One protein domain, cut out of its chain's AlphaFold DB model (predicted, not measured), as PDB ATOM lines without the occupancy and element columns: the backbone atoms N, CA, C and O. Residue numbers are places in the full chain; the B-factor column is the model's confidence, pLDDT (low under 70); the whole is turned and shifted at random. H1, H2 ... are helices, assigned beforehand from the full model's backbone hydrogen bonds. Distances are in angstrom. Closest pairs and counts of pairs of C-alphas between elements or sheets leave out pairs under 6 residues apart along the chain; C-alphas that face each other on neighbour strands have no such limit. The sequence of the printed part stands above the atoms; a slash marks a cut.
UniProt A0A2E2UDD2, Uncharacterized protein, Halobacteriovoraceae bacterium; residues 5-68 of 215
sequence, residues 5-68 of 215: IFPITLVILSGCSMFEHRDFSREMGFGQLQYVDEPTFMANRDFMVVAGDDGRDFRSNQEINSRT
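This is residues 5 to 68 of the 215 residues of an uncharacterized protein of Halobacteriovoraceae bacterium (UniProt A0A2E2UDD2). With little regular structure, the model is a long arm, residues 5 to 22 with H1 in it, sticking out from a small body where H2 and H3 touch and the long link between them loops away, its residues 46 to 52 sticking out too. The 64 printed residues, 24 of them in H1, H2 and H3 in that order, are all helix by class, with no named strand. The whole is extended, with a radius of gyration of the C-alphas of 18.4 A and spans of 59 by 25 by 17 A.

H1, residues 5 to 17, begins at C-alpha 5 (36.632, 120.638, 124.753) and is 21.1 A long. H2 is residues 24 to 27. H3, residues 61 to 67, ends at C-alpha 67 (50.805, 97.956, 160.552).

H1 is apart from H2 and H3. H2 and H3 touch, their closest C-alphas, of Ser 25 and Asn 61, 6.8 A apart. Every O i to N i+4 pair is within hydrogen-bond range in H3, 7 of 9 in H1; H2 is too short for one.

The C-alphas farthest apart, of Ile 5 and Ala 51, are 60.3 A apart. The printed part has no cut. The link H2 to H3, 33 residues, is long. Mean pLDDT of the printed part is 70.1; 31 residues are under 70, among them 12 to 23 and 25 to 39.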
ATOM      1  N   ILE A   5      35.672 121.700 124.407       65.12
ATOM      2  CA  ILE A   5      36.632 120.638 124.753       65.12
ATOM      3  C   ILE A   5      37.503 121.050 125.954       65.12
ATOM      4  O   ILE A   5      37.807 120.225 126.808       65.12
ATOM      5  N   PHE A   6      37.831 122.340 126.068       65.75
ATOM      6  CA  PHE A   6      38.729 122.875 127.098       65.75
ATOM      7  C   PHE A   6      38.212 122.764 128.552       65.75
ATOM      8  O   PHE A   6      38.981 122.330 129.415       65.75
ATOM      9  N   PRO A   7      36.941 123.098 128.875       70.38
ATOM     10  CA  PRO A   7      36.444 122.945 130.245       70.38
ATOM     11  C   PRO A   7      36.306 121.471 130.656       70.38
ATOM     12  O   PRO A   7      36.536 121.137 131.814       70.38
ATOM     13  N   ILE A   8      36.016 120.571 129.710       70.81
ATOM     14  CA  ILE A   8      35.895 119.130 129.977       70.81
ATOM     15  C   ILE A   8      37.263 118.523 130.315       70.81
ATOM     16  O   ILE A   8      37.377 117.748 131.261       70.81
ATOM     17  N   THR A   9      38.330 118.924 129.615       69.88
ATOM     18  CA  THR A   9      39.693 118.472 129.937       69.88
ATOM     19  C   THR A   9      40.191 118.975 131.293       69.88
ATOM     20  O   THR A   9      40.921 118.254 131.972       69.88
ATOM     21  N   LEU A  10      39.766 120.166 131.731       68.94
ATOM     22  CA  LEU A  10      40.160 120.717 133.033       68.94
ATOM     23  C   LEU A  10      39.519 119.945 134.204       68.94
ATOM     24  O   LEU A  10      40.173 119.719 135.223       68.94
ATOM     25  N   VAL A  11      38.269 119.493 134.041       70.25
ATOM     26  CA  VAL A  11      37.541 118.693 135.046       70.25
ATOM     27  C   VAL A  11      38.115 117.278 135.170       70.25
ATOM     28  O   VAL A  11      38.228 116.749 136.270       70.25
ATOM     29  N   ILE A  12      38.551 116.671 134.061       68.94
ATOM     30  CA  ILE A  12      39.152 115.325 134.083       68.94
ATOM     31  C   ILE A  12      40.527 115.340 134.776       68.94
ATOM     32  O   ILE A  12      40.847 114.413 135.517       68.94
ATOM     33  N   LEU A  13      41.319 116.406 134.611       64.06
ATOM     34  CA  LEU A  13      42.639 116.534 135.250       64.06
ATOM     35  C   LEU A  13      42.574 116.849 136.754       64.06
ATOM     36  O   LEU A  13      43.522 116.559 137.478       64.06
ATOM     37  N   SER A  14      41.463 117.403 137.244       62.41
ATOM     38  CA  SER A  14      41.242 117.666 138.677       62.41
ATOM     39  C   SER A  14      40.637 116.469 139.428       62.41
ATOM     40  O   SER A  14      40.615 116.458 140.656       62.41
ATOM     41  N   GLY A  15      40.224 115.413 138.717       57.56
ATOM     42  CA  GLY A  15      39.713 114.176 139.317       57.56
ATOM     43  C   GLY A  15      40.780 113.281 139.965       57.56
ATOM     44  O   GLY A  15      40.436 112.371 140.718       57.56
ATOM     45  N   CYS A  16      42.072 113.519 139.712       57.22
ATOM     46  CA  CYS A  16      43.148 112.645 140.196       57.22
ATOM     47  C   CYS A  16      43.621 112.933 141.633       57.22
ATOM     48  O   CYS A  16      44.344 112.109 142.188       57.22
ATOM     49  N   SER A  17      43.214 114.038 142.270       55.12
ATOM     50  CA  SER A  17      43.674 114.399 143.626       55.12
ATOM     51  C   SER A  17      42.765 113.917 144.768       55.12
ATOM     52  O   SER A  17      43.040 114.216 145.923       55.12
ATOM     53  N   MET A  18      41.692 113.165 144.493       54.12
ATOM     54  CA  MET A  18      40.722 112.728 145.520       54.12
ATOM     55  C   MET A  18      41.010 111.352 146.160       54.12
ATOM     56  O   MET A  18      40.160 110.804 146.857       54.12
ATOM     57  N   PHE A  19      42.203 110.778 145.965       57.34
ATOM     58  CA  PHE A  19      42.550 109.433 146.459       57.34
ATOM     59  C   PHE A  19      43.342 109.387 147.779       57.34
ATOM     60  O   PHE A  19      43.857 108.329 148.131       57.34
ATOM     61  N   GLU A  20      43.426 110.476 148.547       56.53
ATOM     62  CA  GLU A  20      44.242 110.510 149.780       56.53
ATOM     63  C   GLU A  20      43.748 109.591 150.917       56.53
ATOM     64  O   GLU A  20      44.482 109.355 151.870       56.53
ATOM     65  N   HIS A  21      42.535 109.034 150.826       58.00
ATOM     66  CA  HIS A  21      41.920 108.223 151.889       58.00
ATOM     67  C   HIS A  21      41.745 106.747 151.486       58.00
ATOM     68  O   HIS A  21      40.684 106.148 151.691       58.00
ATOM     69  N   ARG A  22      42.782 106.156 150.883       65.62
ATOM     70  CA  ARG A  22      42.880 104.701 150.695       65.62
ATOM     71  C   ARG A  22      43.398 104.065 151.980       65.62
ATOM     72  O   ARG A  22      44.599 103.963 152.196       65.62
ATOM     73  N   ASP A  23      42.477 103.686 152.855       66.25
ATOM     74  CA  ASP A  23      42.801 102.883 154.032       66.25
ATOM     75  C   ASP A  23      42.810 101.399 153.633       66.25
ATOM     76  O   ASP A  23      41.856 100.913 153.018       66.25
ATOM     77  N   PHE A  24      43.881 100.680 153.975       71.06
ATOM     78  CA  PHE A  24      44.015  99.242 153.729       71.06
ATOM     79  C   PHE A  24      42.819  98.465 154.289       71.06
ATOM     80  O   PHE A  24      42.305  97.563 153.630       71.06
ATOM     81  N   SER A  25      42.334  98.842 155.476       68.00
ATOM     82  CA  SER A  25      41.159  98.213 156.085       68.00
ATOM     83  C   SER A  25      39.915  98.344 155.198       68.00
ATOM     84  O   SER A  25      39.117  97.417 155.099       68.00
ATOM     85  N   ARG A  26      39.774  99.459 154.476       69.81
ATOM     86  CA  ARG A  26      38.662  99.707 153.556       69.81
ATOM     87  C   ARG A  26      38.825  98.966 152.231       69.81
ATOM     88  O   ARG A  26      37.852  98.391 151.756       69.81
ATOM     89  N   GLU A  27      40.020  98.972 151.641       69.25
ATOM     90  CA  GLU A  27      40.278  98.271 150.370       69.25
ATOM     91  C   GLU A  27      40.176  96.747 150.522       69.25
ATOM     92  O   GLU A  27      39.709  96.066 149.614       69.25
ATOM     93  N   MET A  28      40.532  96.222 151.694       68.50
ATOM     94  CA  MET A  28      40.467  94.791 152.000       68.50
ATOM     95  C   MET A  28      39.117  94.345 152.592       68.50
ATOM     96  O   MET A  28      38.984  93.196 153.003       68.50
ATOM     97  N   GLY A  29      38.114  95.231 152.645       60.03
ATOM     98  CA  GLY A  29      36.755  94.889 153.084       60.03
ATOM     99  C   GLY A  29      36.561  94.754 154.600       60.03
ATOM    100  O   GLY A  29      35.499  94.325 155.036       60.03
ATOM    101  N   PHE A  30      37.530  95.162 155.423       59.47
ATOM    102  CA  PHE A  30      37.422  95.157 156.890       59.47
ATOM    103  C   PHE A  30      36.587  96.325 157.458       59.47
ATOM    104  O   PHE A  30      36.340  96.381 158.663       59.47
ATOM    105  N   GLY A  31      36.145  97.272 156.622       51.16
ATOM    106  CA  GLY A  31      35.401  98.462 157.047       51.16
ATOM    107  C   GLY A  31      34.004  98.567 156.437       51.16
ATOM    108  O   GLY A  31      33.901  98.872 155.256       51.16
ATOM    109  N   GLN A  32      32.964  98.387 157.266       47.31
ATOM    110  CA  GLN A  32      31.551  98.828 157.137       47.31
ATOM    111  C   GLN A  32      30.792  98.652 155.797       47.31
ATOM    112  O   GLN A  32      29.604  98.967 155.744       47.31
ATOM    113  N   LEU A  33      31.393  98.128 154.729       48.28
ATOM    114  CA  LEU A  33      30.706  97.786 153.486       48.28
ATOM    115  C   LEU A  33      30.083  96.394 153.630       48.28
ATOM    116  O   LEU A  33      30.657  95.360 153.318       48.28
ATOM    117  N   GLN A  34      28.871  96.478 154.157       44.94
ATOM    118  CA  GLN A  34      27.819  95.538 154.538       44.94
ATOM    119  C   GLN A  34      27.453  94.388 153.564       44.94
ATOM    120  O   GLN A  34      26.307  93.951 153.583       44.94
ATOM    121  N   TYR A  35      28.352  93.907 152.698       48.88
ATOM    122  CA  TYR A  35      27.995  92.927 151.654       48.88
ATOM    123  C   TYR A  35      28.853  91.660 151.580       48.88
ATOM    124  O   TYR A  35      28.542  90.784 150.773       48.88
ATOM    125  N   VAL A  36      29.878  91.508 152.421       49.91
ATOM    126  CA  VAL A  36      30.609  90.238 152.542       49.91
ATOM    127  C   VAL A  36      30.769  89.930 154.028       49.91
ATOM    128  O   VAL A  36      31.598  90.535 154.697       49.91
ATOM    129  N   ASP A  37      29.923  89.043 154.554       58.03
ATOM    130  CA  ASP A  37      29.879  88.704 155.988       58.03
ATOM    131  C   ASP A  37      31.179  88.049 156.493       58.03
ATOM    132  O   ASP A  37      31.445  88.051 157.694       58.03
ATOM    133  N   GLU A  38      32.024  87.539 155.591       65.69
ATOM    134  CA  GLU A  38      33.322  86.946 155.920       65.69
ATOM    135  C   GLU A  38      34.403  87.407 154.924       65.69
ATOM    136  O   GLU A  38      34.178  87.366 153.709       65.69
ATOM    137  N   PRO A  39      35.592  87.839 155.389       66.88
ATOM    138  CA  PRO A  39      36.711  88.101 154.491       66.88
ATOM    139  C   PRO A  39      37.091  86.809 153.753       66.88
ATOM    140  O   PRO A  39      36.966  85.717 154.300       66.88
ATOM    141  N   THR A  40      37.617  86.922 152.526       75.31
ATOM    142  CA  THR A  40      38.040  85.765 151.700       75.31
ATOM    143  C   THR A  40      39.013  84.827 152.416       75.31
ATOM    144  O   THR A  40      39.116  83.657 152.066       75.31
ATOM    145  N   PHE A  41      39.735  85.362 153.397       75.31
ATOM    146  CA  PHE A  41      40.727  84.672 154.196       75.31
ATOM    147  C   PHE A  41      40.535  85.044 155.665       75.31
ATOM    148  O   PHE A  41      40.622  86.222 156.025       75.31
ATOM    149  N   MET A  42      40.313  84.046 156.513       75.00
ATOM    150  CA  MET A  42      40.182  84.195 157.959       75.00
ATOM    151  C   MET A  42      41.400  83.594 158.668       75.00
ATOM    152  O   MET A  42      41.803  82.451 158.416       75.00
ATOM    153  N   ALA A  43      41.995  84.368 159.580       76.62
ATOM    154  CA  ALA A  43      43.053  83.867 160.454       76.62
ATOM    155  C   ALA A  43      42.522  82.695 161.293       76.62
ATOM    156  O   ALA A  43      41.339  82.675 161.620       76.62
ATOM    157  N   ASN A  44      43.381  81.717 161.607       78.69
ATOM    158  CA  ASN A  44      43.045  80.535 162.419       78.69
ATOM    159  C   ASN A  44      41.981  79.581 161.810       78.69
ATOM    160  O   ASN A  44      41.694  78.530 162.377       78.69
ATOM    161  N   ARG A  45      41.438  79.894 160.625       83.12
ATOM    162  CA  ARG A  45      40.570  79.008 159.831       83.12
ATOM    163  C   ARG A  45      41.265  78.529 158.560       83.12
ATOM    164  O   ARG A  45      41.394  77.327 158.352       83.12
ATOM    165  N   ASP A  46      41.737  79.469 157.742       85.75
ATOM    166  CA  ASP A  46      42.368  79.164 156.448       85.75
ATOM    167  C   ASP A  46      43.895  79.037 156.556       85.75
ATOM    168  O   ASP A  46      44.556  78.496 155.670       85.75
ATOM    169  N   PHE A  47      44.461  79.514 157.667       85.75
ATOM    170  CA  PHE A  47      45.889  79.481 157.962       85.75
ATOM    171  C   PHE A  47      46.114  78.908 159.359       85.75
ATOM    172  O   PHE A  47      45.407  79.267 160.303       85.75
ATOM    173  N   MET A  48      47.119  78.040 159.495       88.25
ATOM    174  CA  MET A  48      47.543  77.528 160.798       88.25
ATOM    175  C   MET A  48      48.202  78.630 161.634       88.25
ATOM    176  O   MET A  48      48.933  79.461 161.098       88.25
ATOM    177  N   VAL A  49      47.974  78.603 162.947       87.75
ATOM    178  CA  VAL A  49      48.637  79.503 163.899       87.75
ATOM    179  C   VAL A  49      50.123  79.153 163.964       87.75
ATOM    180  O   VAL A  49      50.484  78.006 164.237       87.75
ATOM    181  N   VAL A  50      50.988  80.135 163.718       87.31
ATOM    182  CA  VAL A  50      52.448  79.970 163.789       87.31
ATOM    183  C   VAL A  50      53.034  80.679 165.011       87.31
ATOM    184  O   VAL A  50      52.373  81.476 165.675       87.31
ATOM    185  N   ALA A  51      54.298  80.394 165.339       85.88
ATOM    186  CA  ALA A  51      54.980  81.066 166.443       85.88
ATOM    187  C   ALA A  51      55.028  82.590 166.213       85.88
ATOM    188  O   ALA A  51      55.572  83.052 165.212       85.88
ATOM    189  N   GLY A  52      54.473  83.357 167.155       79.81
ATOM    190  CA  GLY A  52      54.341  84.815 167.061       79.81
ATOM    191  C   GLY A  52      52.923  85.298 166.747       79.81
ATOM    192  O   GLY A  52      52.650  86.485 166.931       79.81
ATOM    193  N   ASP A  53      52.020  84.399 166.350       80.12
ATOM    194  CA  ASP A  53      50.590  84.687 166.332       80.12
ATOM    195  C   ASP A  53      49.985  84.519 167.729       80.12
ATOM    196  O   ASP A  53      50.404  83.693 168.541       80.12
ATOM    197  N   ASP A  54      48.961  85.315 167.997       81.50
ATOM    198  CA  ASP A  54      48.160  85.275 169.220       81.50
ATOM    199  C   ASP A  54      46.931  84.356 169.091       81.50
ATOM    200  O   ASP A  54      46.142  84.249 170.029       81.50
ATOM    201  N   GLY A  55      46.763  83.709 167.931       80.06
ATOM    202  CA  GLY A  55      45.629  82.839 167.620       80.06
ATOM    203  C   GLY A  55      44.288  83.572 167.532       80.06
ATOM    204  O   GLY A  55      43.250  82.920 167.587       80.06
ATOM    205  N   ARG A  56      44.279  84.910 167.436       79.75
ATOM    206  CA  ARG A  56      43.038  85.688 167.344       79.75
ATOM    207  C   ARG A  56      42.495  85.679 165.917       79.75
ATOM    208  O   ARG A  56      43.205  86.020 164.972       79.75
ATOM    209  N   ASP A  57      41.203  85.388 165.789       73.75
ATOM    210  CA  ASP A  57      40.504  85.362 164.497       73.75
ATOM    211  C   ASP A  57      40.380  86.767 163.876       73.75
ATOM    212  O   ASP A  57      40.412  86.927 162.656       73.75
ATOM    213  N   PHE A  58      40.292  87.808 164.718       74.44
ATOM    214  CA  PHE A  58      40.083  89.191 164.288       74.44
ATOM    215  C   PHE A  58      41.102  90.155 164.899       74.44
ATOM    216  O   PHE A  58      41.376  90.141 166.102       74.44
ATOM    217  N   ARG A  59      41.615  91.056 164.055       76.25
ATOM    218  CA  ARG A  59      42.460  92.186 164.462       76.25
ATOM    219  C   ARG A  59      41.623  93.456 164.524       76.25
ATOM    220  O   ARG A  59      40.731  93.663 163.708       76.25
ATOM    221  N   SER A  60      41.928  94.324 165.483       80.00
ATOM    222  CA  SER A  60      41.278  95.636 165.552       80.00
ATOM    223  C   SER A  60      41.716  96.524 164.381       80.00
ATOM    224  O   SER A  60      42.863  96.439 163.939       80.00
ATOM    225  N   ASN A  61      40.853  97.439 163.928       76.88
ATOM    226  CA  ASN A  61      41.221  98.431 162.907       76.88
ATOM    227  C   ASN A  61      42.439  99.262 163.321       76.88
ATOM    228  O   ASN A  61      43.275  99.592 162.492       76.88
ATOM    229  N   GLN A  62      42.586  99.550 164.616       79.56
ATOM    230  CA  GLN A  62      43.765 100.242 165.125       79.56
ATOM    231  C   GLN A  62      45.046  99.425 164.907       79.56
ATOM    232  O   GLN A  62      46.066  99.979 164.503       79.56
ATOM    233  N   GLU A  63      45.003  98.115 165.156       80.62
ATOM    234  CA  GLU A  63      46.138  97.222 164.918       80.62
ATOM    235  C   GLU A  63      46.469  97.134 163.426       80.62
ATOM    236  O   GLU A  63      47.634  97.278 163.057       80.62
ATOM    237  N   ILE A  64      45.456  96.960 162.574       80.38
ATOM    238  CA  ILE A  64      45.613  96.941 161.117       80.38
ATOM    239  C   ILE A  64      46.262  98.247 160.649       80.38
ATOM    240  O   ILE A  64      47.361  98.214 160.106       80.38
ATOM    241  N   ASN A  65      45.673  99.397 160.976       77.88
ATOM    242  CA  ASN A  65      46.152 100.707 160.529       77.88
ATOM    243  C   ASN A  65      47.549 101.045 161.071       77.88
ATOM    244  O   ASN A  65      48.326 101.720 160.400       77.88
ATOM    245  N   SER A  66      47.908 100.544 162.258       80.69
ATOM    246  CA  SER A  66      49.265 100.700 162.796       80.69
ATOM    247  C   SER A  66      50.320  99.921 162.000       80.69
ATOM    248  O   SER A  66      51.476 100.338 161.941       80.69
ATOM    249  N   ARG A  67      49.929  98.802 161.376       81.69
ATOM    250  CA  ARG A  67      50.805  97.956 160.552       81.69
ATOM    251  C   ARG A  67      50.805  98.391 159.087       81.69
ATOM    252  O   ARG A  67      51.836  98.295 158.427       81.69
ATOM    253  N   THR A  68      49.674  98.876 158.586       84.56
ATOM    254  CA  THR A  68      49.470  99.294 157.195       84.56
ATOM    255  C   THR A  68      48.955 100.738 157.126       84.56
ATOM    256  O   THR A  68      47.795 100.973 156.791       84.56
TER     257      THR A  68